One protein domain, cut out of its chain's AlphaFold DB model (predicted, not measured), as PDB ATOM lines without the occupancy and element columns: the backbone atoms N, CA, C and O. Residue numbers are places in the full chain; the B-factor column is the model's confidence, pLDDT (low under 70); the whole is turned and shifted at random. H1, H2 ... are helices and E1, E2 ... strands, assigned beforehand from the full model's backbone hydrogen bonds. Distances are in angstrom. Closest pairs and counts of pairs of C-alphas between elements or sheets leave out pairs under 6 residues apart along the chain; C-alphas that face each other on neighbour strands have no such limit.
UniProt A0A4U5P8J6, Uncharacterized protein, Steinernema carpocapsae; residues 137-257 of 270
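Overview. This is residues 137 to 257 of the 270 residues of an uncharacterized protein of Steinernema carpocapsae (UniProt A0A4U5P8J6). A strongly twisted five-stranded sheet curls round helix H2, and H1 packs beside H2 on the same face, over E2 and E3. After H3, residues 225 to 248, with no named element, lead to the sheet's edge at E2, where residues 246 to 247 pair with residues 166 to 167; residues 252 to 257 of H4 stick out. The printed part has 121 residues, with four named helices and five named strands in the order E1 H1 E2 E3 H2 E4 E5 H3 H4. The sheet, E2 E3 E1 E4 E5, is all antiparallel, and the class is mixed, helices and strands. The whole is compact, with a radius of gyration of the C-alphas of 14.0 A and spans of 41 by 34 by 29 A.

Arrangement. E1, residues 137 to 142, is the antiparallel neighbour of E3, residues 175 to 181, with N 139 and O 178 2.8 A apart, and of E4, residues 201 to 207, with N 142 and O 203 2.7 A apart. H1, residues 148 to 158, is on the sheet at a height of 10.1 A, over E3 and E2, residues 164 to 170; it runs along the strands, at 5 degrees to E2 on the local plane. E2 and E3 form a hairpin, with N 168 and O 177 2.9 A apart. H2, residues 186 to 197, is on the same face as H1, in two layers, helices on one face of a sheet; its closest C-alphas to E4 are those of Met 194 and Ile 202, 6.6 A. With residues 192 to 197 alone H2 touches H1, closest at the C-alphas of Ser 150 and Ser 197, 4.8 A, at a steep tilt of 38 degrees, opposite ways. E1, H1, E2 and E3, H2, E4 are split strand-helix-strand units, each with another strand between its two strands, and both crossovers are right-handed. E4 and E5, residues 213 to 219, form a hairpin, with N 204 and O 216 2.8 A apart. H3, residues 220 to 224, is close to H2 but not clearly touching, with the C-alphas of Ala 191 and Phe 223 closest at 6.9 A. H4, residues 249 to 257, only grazes the sheet with residues 249 to 251. In H1, H2, H3 and H4 every O i to N i+4 pair is within hydrogen-bond range.

Along the chain. E1 begins at C-alpha 137, (66.126, 75.491, 122.777), and H4 ends at C-alpha 257, (43.568, 78.143, 130.334). From first to last C-alpha, H1 is 15.6 A, E3 19.3 A, H2 16.1 A, E4 19.7 A and E5 19.5 A long.

Size, cuts and confidence. The C-alphas of Glu 221 and Ala 257 are the two farthest apart, 43.2 A. The printed part has no cut, and the link from H3 to H4 is long, with 24 residues. The mean pLDDT of the printed part is 72.5; residues 209 to 211 and 222 to 257 are under 70.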
ATOM      1  N   ARG A 137      64.734  75.044 122.862       80.69
ATOM      2  CA  ARG A 137      66.126  75.491 122.777       80.69
ATOM      3  C   ARG A 137      66.258  77.005 122.628       80.69
ATOM      4  O   ARG A 137      65.336  77.636 122.104       80.69
ATOM      5  N   ASN A 138      67.387  77.572 123.049       83.50
ATOM      6  CA  ASN A 138      67.724  78.981 122.814       83.50
ATOM      7  C   ASN A 138      68.660  79.123 121.612       83.50
ATOM      8  O   ASN A 138      69.761  78.587 121.602       83.50
ATOM      9  N   VAL A 139      68.251  79.926 120.636       86.50
ATOM     10  CA  VAL A 139      69.029  80.262 119.443       86.50
ATOM     11  C   VAL A 139      69.408  81.737 119.509       86.50
ATOM     12  O   VAL A 139      68.543  82.589 119.719       86.50
ATOM     13  N   VAL A 140      70.695  82.048 119.346       88.56
ATOM     14  CA  VAL A 140      71.217  83.415 119.475       88.56
ATOM     15  C   VAL A 140      71.770  83.889 118.141       88.56
ATOM     16  O   VAL A 140      72.741  83.328 117.644       88.56
ATOM     17  N   PHE A 141      71.203  84.962 117.591       90.00
ATOM     18  CA  PHE A 141      71.750  85.622 116.406       90.00
ATOM     19  C   PHE A 141      72.269  87.009 116.759       90.00
ATOM     20  O   PHE A 141      71.579  87.793 117.409       90.00
ATOM     21  N   LYS A 142      73.476  87.330 116.311       89.62
ATOM     22  CA  LYS A 142      74.032  88.678 116.297       89.62
ATOM     23  C   LYS A 142      73.746  89.310 114.935       89.62
ATOM     24  O   LYS A 142      73.949  88.686 113.897       89.62
ATOM     25  N   ILE A 143      73.243  90.539 114.970       88.75
ATOM     26  CA  ILE A 143      72.783  91.289 113.801       88.75
ATOM     27  C   ILE A 143      73.478  92.644 113.837       88.75
ATOM     28  O   ILE A 143      73.285  93.411 114.779       88.75
ATOM     29  N   ASP A 144      74.278  92.966 112.824       82.25
ATOM     30  CA  ASP A 144      75.092  94.182 112.872       82.25
ATOM     31  C   ASP A 144      74.257  95.471 112.856       82.25
ATOM     32  O   ASP A 144      74.642  96.444 113.514       82.25
ATOM     33  N   ALA A 145      73.082  95.447 112.218       78.00
ATOM     34  CA  ALA A 145      72.131  96.557 112.130       78.00
ATOM     35  C   ALA A 145      70.847  96.333 112.964       78.00
ATOM     36  O   ALA A 145      69.735  96.458 112.460       78.00
ATOM     37  N   LEU A 146      70.977  96.005 114.259       81.38
ATOM     38  CA  LEU A 146      69.826  95.830 115.165       81.38
ATOM     39  C   LEU A 146      69.229  97.173 115.652       81.38
ATOM     40  O   LEU A 146      69.347  97.555 116.824       81.38
ATOM     41  N   ASP A 147      68.588  97.902 114.746       83.38
ATOM     42  CA  ASP A 147      67.887  99.163 115.005       83.38
ATOM     43  C   ASP A 147      66.440  98.965 115.522       83.38
ATOM     44  O   ASP A 147      65.939  97.852 115.684       83.38
ATOM     45  N   ALA A 148      65.735 100.056 115.843       81.81
ATOM     46  CA  ALA A 148      64.367  99.962 116.364       81.81
ATOM     47  C   ALA A 148      63.361  99.413 115.332       81.81
ATOM     48  O   ALA A 148      62.344  98.835 115.725       81.81
ATOM     49  N   SER A 149      63.622  99.595 114.032       82.44
ATOM     50  CA  SER A 149      62.735  99.127 112.966       82.44
ATOM     51  C   SER A 149      62.870  97.618 112.737       82.44
ATOM     52  O   SER A 149      61.859  96.911 112.781       82.44
ATOM     53  N   SER A 150      64.102  97.105 112.625       83.06
ATOM     54  CA  SER A 150      64.387  95.670 112.509       83.06
ATOM     55  C   SER A 150      63.879  94.896 113.722       83.06
ATOM     56  O   SER A 150      63.233  93.866 113.551       83.06
ATOM     57  N   LYS A 151      64.047  95.424 114.946       84.56
ATOM     58  CA  LYS A 151      63.487  94.811 116.167       84.56
ATOM     59  C   LYS A 151      61.982  94.595 116.070       84.56
ATOM     60  O   LYS A 151      61.521  93.472 116.247       84.56
ATOM     61  N   ARG A 152      61.222  95.647 115.739       83.31
ATOM     62  CA  ARG A 152      59.757  95.558 115.596       83.31
ATOM     63  C   ARG A 152      59.356  94.587 114.487       83.31
ATOM     64  O   ARG A 152      58.385  93.850 114.642       83.31
ATOM     65  N   SER A 153      60.097  94.585 113.381       85.19
ATOM     66  CA  SER A 153      59.867  93.682 112.251       85.19
ATOM     67  C   SER A 153      60.044  92.217 112.671       85.19
ATOM     68  O   SER A 153      59.085  91.441 112.603       85.19
ATOM     69  N   ILE A 154      61.220  91.881 113.217       86.00
ATOM     70  CA  ILE A 154      61.590  90.551 113.724       86.00
ATOM     71  C   ILE A 154      60.585  90.077 114.777       86.00
ATOM     72  O   ILE A 154      60.060  88.967 114.680       86.00
ATOM     73  N   GLU A 155      60.270  90.930 115.752       84.69
ATOM     74  CA  GLU A 155      59.308  90.640 116.813       84.69
ATOM     75  C   GLU A 155      57.931  90.303 116.239       84.69
ATOM     76  O   GLU A 155      57.372  89.244 116.529       84.69
ATOM     77  N   SER A 156      57.396  91.160 115.365       80.94
ATOM     78  CA  SER A 156      56.052  90.969 114.822       80.94
ATOM     79  C   SER A 156      55.912  89.654 114.049       80.94
ATOM     80  O   SER A 156      54.855  89.024 114.093       80.94
ATOM     81  N   VAL A 157      56.961  89.225 113.338       84.06
ATOM     82  CA  VAL A 157      56.948  88.009 112.518       84.06
ATOM     83  C   VAL A 157      57.174  86.765 113.375       84.06
ATOM     84  O   VAL A 157      56.400  85.814 113.254       84.06
ATOM     85  N   LEU A 158      58.162  86.772 114.275       84.69
ATOM     86  CA  LEU A 158      58.458  85.619 115.130       84.69
ATOM     87  C   LEU A 158      57.337  85.336 116.135       84.69
ATOM     88  O   LEU A 158      56.969  84.179 116.307       84.69
ATOM     89  N   LEU A 159      56.709  86.356 116.730       76.88
ATOM     90  CA  LEU A 159      55.597  86.144 117.673       76.88
ATOM     91  C   LEU A 159      54.339  85.537 117.021       76.88
ATOM     92  O   LEU A 159      53.468  85.026 117.727       76.88
ATOM     93  N   ARG A 160      54.215  85.610 115.688       76.19
ATOM     94  CA  ARG A 160      53.130  84.978 114.915       76.19
ATOM     95  C   ARG A 160      53.466  83.557 114.458       76.19
ATOM     96  O   ARG A 160      52.579  82.873 113.954       76.19
ATOM     97  N   LYS A 161      54.722  83.125 114.591       77.38
ATOM     98  CA  LYS A 161      55.188  81.815 114.134       77.38
ATOM     99  C   LYS A 161      54.966  80.771 115.232       77.38
ATOM    100  O   LYS A 161      55.427  80.937 116.360       77.38
ATOM    101  N   ASN A 162      54.270  79.687 114.896       75.06
ATOM    102  CA  ASN A 162      54.030  78.577 115.822       75.06
ATOM    103  C   ASN A 162      55.356  77.920 116.227       75.06
ATOM    104  O   ASN A 162      56.232  77.736 115.383       75.06
ATOM    105  N   GLY A 163      55.493  77.554 117.502       72.69
ATOM    106  CA  GLY A 163      56.718  76.955 118.038       72.69
ATOM    107  C   GLY A 163      57.707  77.951 118.654       72.69
ATOM    108  O   GLY A 163      58.674  77.516 119.278       72.69
ATOM    109  N   ILE A 164      57.478  79.263 118.540       80.38
ATOM    110  CA  ILE A 164      58.254  80.267 119.281       80.38
ATOM    111  C   ILE A 164      57.741  80.344 120.722       80.38
ATOM    112  O   ILE A 164      56.552  80.535 120.980       80.38
ATOM    113  N   VAL A 165      58.662  80.185 121.668       74.81
ATOM    114  CA  VAL A 165      58.394  80.194 123.108       74.81
ATOM    115  C   VAL A 165      58.599  81.603 123.652       74.81
ATOM    116  O   VAL A 165      57.694  82.154 124.254       74.81
ATOM    117  N   SER A 166      59.749  82.231 123.417       77.56
ATOM    118  CA  SER A 166      59.995  83.607 123.868       77.56
ATOM    119  C   SER A 166      61.055  84.298 123.024       77.56
ATOM    120  O   SER A 166      61.878  83.639 122.388       77.56
ATOM    121  N   LEU A 167      61.062  85.628 123.053       83.00
ATOM    122  CA  LEU A 167      62.019  86.463 122.329       83.00
ATOM    123  C   LEU A 167      62.601  87.532 123.260       83.00
ATOM    124  O   LEU A 167      61.866  88.116 124.056       83.00
ATOM    125  N   TYR A 168      63.900  87.800 123.151       83.69
ATOM    126  CA  TYR A 168      64.578  88.895 123.848       83.69
ATOM    127  C   TYR A 168      65.621  89.560 122.938       83.69
ATOM    128  O   TYR A 168      66.301  88.882 122.169       83.69
ATOM    129  N   PHE A 169      65.765  90.885 123.042       82.88
ATOM    130  CA  PHE A 169      66.761  91.667 122.310       82.88
ATOM    131  C   PHE A 169      67.804  92.266 123.257       82.88
ATOM    132  O   PHE A 169      67.541  93.238 123.968       82.88
ATOM    133  N   ASP A 170      69.026  91.752 123.184       82.19
ATOM    134  CA  ASP A 170      70.198  92.331 123.831       82.19
ATOM    135  C   ASP A 170      70.768  93.425 122.921       82.19
ATOM    136  O   ASP A 170      71.591  93.199 122.031       82.19
ATOM    137  N   THR A 171      70.252  94.638 123.116       79.56
ATOM    138  CA  THR A 171      70.627  95.809 122.315       79.56
ATOM    139  C   THR A 171      72.112  96.172 122.444       79.56
ATOM    140  O   THR A 171      72.722  96.421 121.403       79.56
ATOM    141  N   PRO A 172      72.720  96.180 123.651       79.00
ATOM    142  CA  PRO A 172      74.152  96.441 123.808       79.00
ATOM    143  C   PRO A 172      75.046  95.519 122.974       79.00
ATOM    144  O   PRO A 172      75.979  95.996 122.332       79.00
ATOM    145  N   ASN A 173      74.738  94.218 122.931       80.38
ATOM    146  CA  ASN A 173      75.539  93.239 122.187       80.38
ATOM    147  C   ASN A 173      75.028  92.973 120.765       80.38
ATOM    148  O   ASN A 173      75.594  92.139 120.057       80.38
ATOM    149  N   ARG A 174      73.968  93.677 120.347       85.88
ATOM    150  CA  ARG A 174      73.276  93.510 119.061       85.88
ATOM    151  C   ARG A 174      72.832  92.070 118.801       85.88
ATOM    152  O   ARG A 174      73.002  91.541 117.703       85.88
ATOM    153  N   ARG A 175      72.277  91.422 119.826       88.38
ATOM    154  CA  ARG A 175      71.824  90.029 119.757       88.38
ATOM    155  C   ARG A 175      70.314  89.921 119.893       88.38
ATOM    156  O   ARG A 175      69.687  90.645 120.663       88.38
ATOM    157  N   VAL A 176      69.752  88.957 119.183       87.62
ATOM    158  CA  VAL A 176      68.406  88.445 119.403       87.62
ATOM    159  C   VAL A 176      68.516  87.028 119.957       87.62
ATOM    160  O   VAL A 176      69.217  86.183 119.404       87.62
ATOM    161  N   VAL A 177      67.847  86.789 121.081       87.31
ATOM    162  CA  VAL A 177      67.761  85.487 121.741       87.31
ATOM    163  C   VAL A 177      66.353  84.959 121.524       87.31
ATOM    164  O   VAL A 177      65.375  85.542 121.997       87.31
ATOM    165  N   ILE A 178      66.251  83.865 120.778       87.62
ATOM    166  CA  ILE A 178      64.993  83.234 120.396       87.62
ATOM    167  C   ILE A 178      64.904  81.901 121.121       87.62
ATOM    168  O   ILE A 178      65.675  80.985 120.847       87.62
ATOM    169  N   ARG A 179      63.927  81.756 122.009       84.19
ATOM    170  CA  ARG A 179      63.572  80.456 122.570       84.19
ATOM    171  C   ARG A 179      62.497  79.831 121.698       84.19
ATOM    172  O   ARG A 179      61.427  80.414 121.526       84.19
ATOM    173  N   ALA A 180      62.765  78.653 121.159       82.44
ATOM    174  CA  ALA A 180      61.887  77.959 120.223       82.44
ATOM    175  C   ALA A 180      61.788  76.469 120.572       82.44
ATOM    176  O   ALA A 180      62.692  75.904 121.181       82.44
ATOM    177  N   MET A 181      60.695  75.809 120.197       82.38
ATOM    178  CA  MET A 181      60.582  74.349 120.281       82.38
ATOM    179  C   MET A 181      61.677  73.694 119.426       82.38
ATOM    180  O   MET A 181      62.001  74.199 118.352       82.38
ATOM    181  N   LYS A 182      62.228  72.548 119.856       78.00
ATOM    182  CA  LYS A 182      63.273  71.830 119.094       78.00
ATOM    183  C   LYS A 182      62.848  71.435 117.672       78.00
ATOM    184  O   LYS A 182      63.710  71.250 116.818       78.00
ATOM    185  N   SER A 183      61.541  71.340 117.411       77.00
ATOM    186  CA  SER A 183      60.976  71.085 116.082       77.00
ATOM    187  C   SER A 183      61.215  72.217 115.078       77.00
ATOM    188  O   SER A 183      61.145  71.968 113.881       77.00
ATOM    189  N   LEU A 184      61.481  73.450 115.532       80.75
ATOM    190  CA  LEU A 184      61.839  74.564 114.652       80.75
ATOM    191  C   LEU A 184      63.336  74.537 114.351       80.75
ATOM    192  O   LEU A 184      64.165  74.603 115.265       80.75
ATOM    193  N   GLY A 185      63.689  74.473 113.067       80.94
ATOM    194  CA  GLY A 185      65.075  74.478 112.603       80.94
ATOM    195  C   GLY A 185      65.760  75.834 112.807       80.94
ATOM    196  O   GLY A 185      65.145  76.878 112.613       80.94
ATOM    197  N   VAL A 186      67.056  75.837 113.148       84.06
ATOM    198  CA  VAL A 186      67.846  77.082 113.287       84.06
ATOM    199  C   VAL A 186      67.876  77.862 111.972       84.06
ATOM    200  O   VAL A 186      67.719  79.076 111.991       84.06
ATOM    201  N   GLN A 187      67.982  77.172 110.832       82.81
ATOM    202  CA  GLN A 187      67.930  77.784 109.498       82.81
ATOM    203  C   GLN A 187      66.611  78.521 109.245       82.81
ATOM    204  O   GLN A 187      66.604  79.628 108.719       82.81
ATOM    205  N   GLU A 188      65.487  77.929 109.648       85.19
ATOM    206  CA  GLU A 188      64.171  78.543 109.480       85.19
ATOM    207  C   GLU A 188      64.051  79.832 110.308       85.19
ATOM    208  O   GLU A 188      63.463  80.816 109.857       85.19
ATOM    209  N   LEU A 189      64.643  79.855 111.506       87.62
ATOM    210  CA  LEU A 189      64.720  81.055 112.340       87.62
ATOM    211  C   LEU A 189      65.675  82.096 111.744       87.62
ATOM    212  O   LEU A 189      65.324  83.273 111.688       87.62
ATOM    213  N   ALA A 190      66.839  81.661 111.261       88.00
ATOM    214  CA  ALA A 190      67.835  82.505 110.610       88.00
ATOM    215  C   ALA A 190      67.250  83.219 109.382       88.00
ATOM    216  O   ALA A 190      67.379  84.436 109.270       88.00
ATOM    217  N   ALA A 191      66.511  82.501 108.530       85.31
ATOM    218  CA  ALA A 191      65.851  83.061 107.352       85.31
ATOM    219  C   ALA A 191      64.836  84.156 107.720       85.31
ATOM    220  O   ALA A 191      64.772  85.208 107.081       85.31
ATOM    221  N   VAL A 192      64.046  83.936 108.779       87.31
ATOM    222  CA  VAL A 192      63.080  84.931 109.270       87.31
ATOM    223  C   VAL A 192      63.796  86.166 109.804       87.31
ATOM    224  O   VAL A 192      63.413  87.285 109.461       87.31
ATOM    225  N   VAL A 193      64.825  85.969 110.629       89.00
ATOM    226  CA  VAL A 193      65.604  87.062 111.217       89.00
ATOM    227  C   VAL A 193      66.258  87.899 110.124       89.00
ATOM    228  O   VAL A 193      66.071  89.110 110.117       89.00
ATOM    229  N   MET A 194      66.932  87.257 109.172       87.50
ATOM    230  CA  MET A 194      67.633  87.911 108.070       87.50
ATOM    231  C   MET A 194      66.684  88.705 107.165       87.50
ATOM    232  O   MET A 194      66.915  89.885 106.898       87.50
ATOM    233  N   LYS A 195      65.549  88.107 106.776       85.00
ATOM    234  CA  LYS A 195      64.515  88.792 105.983       85.00
ATOM    235  C   LYS A 195      63.958  90.028 106.693       85.00
ATOM    236  O   LYS A 195      63.630  91.016 106.043       85.00
ATOM    237  N   CYS A 196      63.805  89.966 108.015       85.00
ATOM    238  CA  CYS A 196      63.241  91.063 108.801       85.00
ATOM    239  C   CYS A 196      64.276  92.129 109.182       85.00
ATOM    240  O   CYS A 196      63.885  93.271 109.425       85.00
ATOM    241  N   SER A 197      65.560  91.764 109.265       83.50
ATOM    242  CA  SER A 197      66.657  92.682 109.575       83.50
ATOM    243  C   SER A 197      67.189  93.415 108.346       83.50
ATOM    244  O   SER A 197      67.813  94.459 108.511       83.50
ATOM    245  N   GLY A 198      66.960  92.890 107.137       79.94
ATOM    246  CA  GLY A 198      67.461  93.486 105.895       79.94
ATOM    247  C   GLY A 198      68.990  93.510 105.824       79.94
ATOM    248  O   GLY A 198      69.557  94.451 105.284       79.94
ATOM    249  N   CYS A 199      69.647  92.523 106.442       82.25
ATOM    250  CA  CYS A 199      71.106  92.400 106.475       82.25
ATOM    251  C   CYS A 199      71.572  91.325 105.489       82.25
ATOM    252  O   CYS A 199      70.910  90.296 105.360       82.25
ATOM    253  N   ASP A 200      72.747  91.527 104.893       82.62
ATOM    254  CA  ASP A 200      73.358  90.567 103.962       82.62
ATOM    255  C   ASP A 200      73.850  89.294 104.671       82.62
ATOM    256  O   ASP A 200      73.944  88.224 104.067       82.62
ATOM    257  N   TYR A 201      74.142  89.393 105.973       85.00
ATOM    258  CA  TYR A 201      74.490  88.257 106.818       85.00
ATOM    259  C   TYR A 201      74.040  88.445 108.272       85.00
ATOM    260  O   TYR A 201      73.806  89.561 108.744       85.00
ATOM    261  N   ILE A 202      73.946  87.330 108.995       89.12
ATOM    262  CA  ILE A 202      73.763  87.278 110.451       89.12
ATOM    263  C   ILE A 202      74.724  86.253 111.053       89.12
ATOM    264  O   ILE A 202      75.044  85.250 110.419       89.12
ATOM    265  N   THR A 203      75.159  86.465 112.292       89.00
ATOM    266  CA  THR A 203      76.060  85.531 112.985       89.00
ATOM    267  C   THR A 203      75.278  84.739 114.022       89.00
ATOM    268  O   THR A 203      74.760  85.302 114.982       89.00
ATOM    269  N   HIS A 204      75.183  83.428 113.855       88.69
ATOM    270  CA  HIS A 204      74.674  82.522 114.875       88.69
ATOM    271  C   HIS A 204      75.767  82.244 115.901       88.69
ATOM    272  O   HIS A 204      76.856  81.791 115.558       88.69
ATOM    273  N   VAL A 205      75.466  82.522 117.162       84.00
ATOM    274  CA  VAL A 205      76.412  82.371 118.264       84.00
ATOM    275  C   VAL A 205      76.100  81.061 118.982       84.00
ATOM    276  O   VAL A 205      75.034  80.917 119.582       84.00
ATOM    277  N   THR A 206      77.040  80.119 118.952       79.94
ATOM    278  CA  THR A 206      76.946  78.800 119.601       79.94
ATOM    279  C   THR A 206      77.995  78.645 120.698       79.94
ATOM    280  O   THR A 206      79.000  79.350 120.700       79.94
ATOM    281  N   LYS A 207      77.777  77.735 121.652       74.44
ATOM    282  CA  LYS A 207      78.786  77.342 122.647       74.44
ATOM    283  C   LYS A 207      79.116  75.878 122.471       74.44
ATOM    284  O   LYS A 207      78.220  75.069 122.653       74.44
ATOM    285  N   ASN A 208      80.364  75.536 122.181       70.75
ATOM    286  CA  ASN A 208      80.764  74.134 122.087       70.75
ATOM    287  C   ASN A 208      80.749  73.432 123.462       70.75
ATOM    288  O   ASN A 208      80.541  74.059 124.503       70.75
ATOM    289  N   GLU A 209      80.981  72.116 123.481       63.56
ATOM    290  CA  GLU A 209      80.962  71.289 124.703       63.56
ATOM    291  C   GLU A 209      81.979  71.741 125.768       63.56
ATOM    292  O   GLU A 209      81.790  71.499 126.960       63.56
ATOM    293  N   MET A 210      83.033  72.450 125.354       59.84
ATOM    294  CA  MET A 210      84.052  73.027 126.233       59.84
ATOM    295  C   MET A 210      83.684  74.431 126.747       59.84
ATOM    296  O   MET A 210      84.472  75.061 127.452       59.84
ATOM    297  N   GLY A 211      82.499  74.940 126.396       61.44
ATOM    298  CA  GLY A 211      82.005  76.258 126.792       61.44
ATOM    299  C   GLY A 211      82.601  77.429 126.006       61.44
ATOM    300  O   GLY A 211      82.373  78.583 126.380       61.44
ATOM    301  N   VAL A 212      83.342  77.161 124.925       70.88
ATOM    302  CA  VAL A 212      83.921  78.185 124.049       70.88
ATOM    303  C   VAL A 212      82.855  78.674 123.071       70.88
ATOM    304  O   VAL A 212      82.090  77.885 122.518       70.88
ATOM    305  N   VAL A 213      82.789  79.992 122.891       75.50
ATOM    306  CA  VAL A 213      81.838  80.637 121.981       75.50
ATOM    307  C   VAL A 213      82.358  80.549 120.548       75.50
ATOM    308  O   VAL A 213      83.476  80.976 120.275       75.50
ATOM    309  N   GLU A 214      81.529  80.024 119.652       78.19
ATOM    310  CA  GLU A 214      81.794  79.901 118.220       78.19
ATOM    311  C   GLU A 214      80.759  80.700 117.426       78.19
ATOM    312  O   GLU A 214      79.552  80.593 117.666       78.19
ATOM    313  N   ASP A 215      81.245  81.481 116.466       82.19
ATOM    314  CA  ASP A 215      80.447  82.360 115.619       82.19
ATOM    315  C   ASP A 215      80.301  81.732 114.224       82.19
ATOM    316  O   ASP A 215      81.285  81.531 113.512       82.19
ATOM    317  N   HIS A 216      79.065  81.438 113.820       81.50
ATOM    318  CA  HIS A 216      78.727  80.850 112.524       81.50
ATOM    319  C   HIS A 216      77.960  81.862 111.671       81.50
ATOM    320  O   HIS A 216      76.834  82.237 112.002       81.50
ATOM    321  N   ASN A 217      78.545  82.315 110.563       83.75
ATOM    322  CA  ASN A 217      77.913  83.308 109.694       83.75
ATOM    323  C   ASN A 217      76.956  82.648 108.696       83.75
ATOM    324  O   ASN A 217      77.333  81.724 107.981       83.75
ATOM    325  N   TYR A 218      75.732  83.163 108.633       81.38
ATOM    326  CA  TYR A 218      74.744  82.845 107.610       81.38
ATOM    327  C   TYR A 218      74.656  84.024 106.649       81.38
ATOM    328  O   TYR A 218      74.435  85.147 107.102       81.38
ATOM    329  N   TYR A 219      74.781  83.764 105.350       82.06
ATOM    330  CA  TYR A 219      74.668  84.769 104.289       82.06
ATOM    331  C   TYR A 219      73.331  84.636 103.562       82.06
ATOM    332  O   TYR A 219      72.784  83.536 103.473       82.06
ATOM    333  N   LEU A 220      72.814  85.746 103.034       73.62
ATOM    334  CA  LEU A 220      71.552  85.782 102.287       73.62
ATOM    335  C   LEU A 220      71.561  84.844 101.075       73.62
ATOM    336  O   LEU A 220      70.594  84.117 100.853       73.62
ATOM    337  N   GLU A 221      72.691  84.783 100.375       71.31
ATOM    338  CA  GLU A 221      72.914  83.922  99.209       71.31
ATOM    339  C   GLU A 221      72.642  82.440  99.515       71.31
ATOM    340  O   GLU A 221      72.050  81.744  98.695       71.31
ATOM    341  N   ASN A 222      72.974  81.977 100.727       69.31
ATOM    342  CA  ASN A 222      72.781  80.586 101.153       69.31
ATOM    343  C   ASN A 222      71.291  80.213 101.272       69.31
ATOM    344  O   ASN A 222      70.919  79.050 101.132       69.31
ATOM    345  N   PHE A 223      70.420  81.194 101.538       65.69
ATOM    346  CA  PHE A 223      68.972  80.982 101.601       65.69
ATOM    347  C   PHE A 223      68.306  81.094 100.229       65.69
ATOM    348  O   PHE A 223      67.277  80.457 100.004       65.69
ATOM    349  N   GLU A 224      68.878  81.882  99.319       63.94
ATOM    350  CA  GLU A 224      68.394  82.023  97.942       63.94
ATOM    351  C   GLU A 224      68.795  80.829  97.063       63.94
ATOM    352  O   GLU A 224      68.021  80.416  96.198       63.94
ATOM    353  N   SER A 225      69.962  80.230  97.320       59.59
ATOM    354  CA  SER A 225      70.471  79.044  96.620       59.59
ATOM    355  C   SER A 225      69.865  77.721  97.107       59.59
ATOM    356  O   SER A 225      69.969  76.704  96.419       59.59
ATOM    357  N   GLY A 226      69.207  77.719  98.273       55.66
ATOM    358  CA  GLY A 226      68.629  76.520  98.885       55.66
ATOM    359  C   GLY A 226      69.659  75.578  99.521       55.66
ATOM    360  O   GLY A 226      69.344  74.410  99.762       55.66
ATOM    361  N   GLU A 227      70.876  76.053  99.794       55.41
ATOM    362  CA  GLU A 227      71.917  75.253 100.437       55.41
ATOM    363  C   GLU A 227      71.577  74.944 101.904       55.41
ATOM    364  O   GLU A 227      71.323  75.821 102.733       55.41
ATOM    365  N   VAL A 228      71.592  73.654 102.248       53.88
ATOM    366  CA  VAL A 228      71.331  73.184 103.612       53.88
ATOM    367  C   VAL A 228      72.624  73.277 104.425       53.88
ATOM    368  O   VAL A 228      73.476  72.399 104.352       53.88
ATOM    369  N   MET A 229      72.765  74.324 105.237       58.44
ATOM    370  CA  MET A 229      73.859  74.441 106.214       58.44
ATOM    371  C   MET A 229      73.716  73.425 107.362       58.44
ATOM    372  O   MET A 229      72.752  73.489 108.130       58.44
ATOM    373  N   GLU A 230      74.674  72.515 107.542       49.94
ATOM    374  CA  GLU A 230      74.707  71.649 108.728       49.94
ATOM    375  C   GLU A 230      74.779  72.500 110.003       49.94
ATOM    376  O   GLU A 230      75.693  73.299 110.195       49.94
ATOM    377  N   ASN A 231      73.774  72.363 110.873       54.62
ATOM    378  CA  ASN A 231      73.737  73.100 112.131       54.62
ATOM    379  C   ASN A 231      74.492  72.313 113.205       54.62
ATOM    380  O   ASN A 231      74.099  71.175 113.488       54.62
ATOM    381  N   PRO A 232      75.476  72.919 113.882       52.72
ATOM    382  CA  PRO A 232      76.101  72.290 115.030       52.72
ATOM    383  C   PRO A 232      75.071  72.072 116.152       52.72
ATOM    384  O   PRO A 232      74.373  73.006 116.560       52.72
ATOM    385  N   GLN A 233      74.939  70.837 116.644       49.94
ATOM    386  CA  GLN A 233      74.078  70.503 117.785       49.94
ATOM    387  C   GLN A 233      74.833  70.728 119.095       49.94
ATOM    388  O   GLN A 233      75.224  69.780 119.770       49.94
ATOM    389  N   TYR A 234      75.059  71.987 119.447       51.28
ATOM    390  CA  TYR A 234      75.762  72.331 120.676       51.28
ATOM    391  C   TYR A 234      74.819  72.867 121.765       51.28
ATOM    392  O   TYR A 234      73.747  73.381 121.436       51.28
ATOM    393  N   PRO A 235      75.176  72.725 123.059       47.53
ATOM    394  CA  PRO A 235      74.334  73.168 124.164       47.53
ATOM    395  C   PRO A 235      74.081  74.680 124.134       47.53
ATOM    396  O   PRO A 235      74.969  75.497 123.893       47.53
ATOM    397  N   ASP A 236      72.827  75.035 124.402       54.62
ATOM    398  CA  ASP A 236      72.319  76.392 124.263       54.62
ATOM    399  C   ASP A 236      72.956  77.396 125.238       54.62
ATOM    400  O   ASP A 236      73.393  77.075 126.346       54.62
ATOM    401  N   PHE A 237      72.908  78.676 124.865       52.31
ATOM    402  CA  PHE A 237      73.144  79.770 125.800       52.31
ATOM    403  C   PHE A 237      72.054  79.794 126.882       52.31
ATOM    404  O   PHE A 237      70.897  80.111 126.599       52.31
ATOM    405  N   ASP A 238      72.433  79.555 128.139       50.38
ATOM    406  CA  ASP A 238      71.573  79.790 129.307       50.38
ATOM    407  C   ASP A 238      71.563  81.290 129.674       50.38
ATOM    408  O   ASP A 238      72.048  81.724 130.717       50.38
ATOM    409  N   VAL A 239      71.111  82.127 128.734       51.25
ATOM    410  CA  VAL A 239      70.971  83.582 128.913       51.25
ATOM    411  C   VAL A 239      69.482  83.896 128.963       51.25
ATOM    412  O   VAL A 239      68.881  84.370 128.001       51.25
ATOM    413  N   PHE A 240      68.864  83.553 130.091       47.25
ATOM    414  CA  PHE A 240      67.462  83.851 130.352       47.25
ATOM    415  C   PHE A 240      67.332  85.156 131.149       47.25
ATOM    416  O   PHE A 240      67.531  85.174 132.363       47.25
ATOM    417  N   ASP A 241      66.975  86.253 130.474       50.50
ATOM    418  CA  ASP A 241      66.657  87.531 131.124       50.50
ATOM    419  C   ASP A 241      65.141  87.745 131.237       50.50
ATOM    420  O   ASP A 241      64.494  88.364 130.391       50.50
ATOM    421  N   SER A 242      64.582  87.249 132.342       48.16
ATOM    422  CA  SER A 242      63.148  87.328 132.665       48.16
ATOM    423  C   SER A 242      62.533  88.734 132.612       48.16
ATOM    424  O   SER A 242      61.318  88.845 132.461       48.16
ATOM    425  N   LYS A 243      63.330  89.805 132.741       46.91
ATOM    426  CA  LYS A 243      62.819  91.185 132.783       46.91
ATOM    427  C   LYS A 243      62.524  91.754 131.401       46.91
ATOM    428  O   LYS A 243      61.748  92.698 131.297       46.91
ATOM    429  N   ASN A 244      63.127  91.180 130.365       48.72
ATOM    430  CA  ASN A 244      63.070  91.702 129.006       48.72
ATOM    431  C   ASN A 244      62.494  90.691 127.990       48.72
ATOM    432  O   ASN A 244      62.472  90.969 126.791       48.72
ATOM    433  N   CYS A 245      62.026  89.521 128.442       52.12
ATOM    434  CA  CYS A 245      61.406  88.512 127.580       52.12
ATOM    435  C   CYS A 245      59.980  88.893 127.150       52.12
ATOM    436  O   CYS A 245      59.136  89.244 127.974       52.12
ATOM    437  N   ILE A 246      59.691  88.717 125.860       54.00
ATOM    438  CA  ILE A 246      58.370  88.921 125.256       54.00
ATOM    439  C   ILE A 246      57.691  87.552 125.080       54.00
ATOM    440  O   ILE A 246      58.270  86.642 124.480       54.00
ATOM    441  N   ALA A 247      56.484  87.394 125.637       50.38
ATOM    442  CA  ALA A 247      55.709  86.146 125.628       50.38
ATOM    443  C   ALA A 247      54.817  86.019 124.375       50.38
ATOM    444  O   ALA A 247      54.238  87.007 123.919       50.38
ATOM    445  N   THR A 248      54.670  84.806 123.829       51.22
ATOM    446  CA  THR A 248      53.869  84.556 122.611       51.22
ATOM    447  C   THR A 248      52.381  84.310 122.896       51.22
ATOM    448  O   THR A 248      51.975  83.993 124.015       51.22
ATOM    449  N   LYS A 249      51.527  84.421 121.864       45.62
ATOM    450  CA  LYS A 249      50.067  84.205 121.970       45.62
ATOM    451  C   LYS A 249      49.689  82.808 122.480       45.62
ATOM    452  O   LYS A 249      48.713  82.680 123.211       45.62
ATOM    453  N   GLU A 250      50.459  81.781 122.130       43.50
ATOM    454  CA  GLU A 250      50.253  80.395 122.580       43.50
ATOM    455  C   GLU A 250      50.522  80.248 124.093       43.50
ATOM    456  O   GLU A 250      49.828  79.508 124.794       43.50
ATOM    457  N   GLN A 251      51.454  81.042 124.630       46.94
ATOM    458  CA  GLN A 251      51.742  81.126 126.066       46.94
ATOM    459  C   GLN A 251      50.710  81.945 126.838       46.94
ATOM    460  O   GLN A 251      50.359  81.601 127.962       46.94
ATOM    461  N   VAL A 252      50.183  83.011 126.230       47.66
ATOM    462  CA  VAL A 252      49.052  83.756 126.799       47.66
ATOM    463  C   VAL A 252      47.806  82.867 126.839       47.66
ATOM    464  O   VAL A 252      47.131  82.824 127.859       47.66
ATOM    465  N   ALA A 253      47.532  82.091 125.786       40.59
ATOM    466  CA  ALA A 253      46.385  81.183 125.734       40.59
ATOM    467  C   ALA A 253      46.481  80.032 126.754       40.59
ATOM    468  O   ALA A 253      45.493  79.705 127.409       40.59
ATOM    469  N   SER A 254      47.668  79.451 126.944       40.31
ATOM    470  CA  SER A 254      47.906  78.411 127.959       40.31
ATOM    471  C   SER A 254      47.929  78.962 129.391       40.31
ATOM    472  O   SER A 254      47.427  78.302 130.301       40.31
ATOM    473  N   ALA A 255      48.402  80.195 129.603       40.72
ATOM    474  CA  ALA A 255      48.265  80.891 130.882       40.72
ATOM    475  C   ALA A 255      46.799  81.222 131.204       40.72
ATOM    476  O   ALA A 255      46.391  81.077 132.350       40.72
ATOM    477  N   VAL A 256      45.993  81.609 130.210       40.47
ATOM    478  CA  VAL A 256      44.552  81.869 130.377       40.47
ATOM    479  C   VAL A 256      43.777  80.574 130.652       40.47
ATOM    480  O   VAL A 256      42.893  80.565 131.504       40.47
ATOM    481  N   ALA A 257      44.145  79.454 130.022       39.94
ATOM    482  CA  ALA A 257      43.568  78.143 130.334       39.94
ATOM    483  C   ALA A 257      43.917  77.666 131.761       39.94
ATOM    484  O   ALA A 257      43.090  77.046 132.427       39.94
TER     485      ALA A 257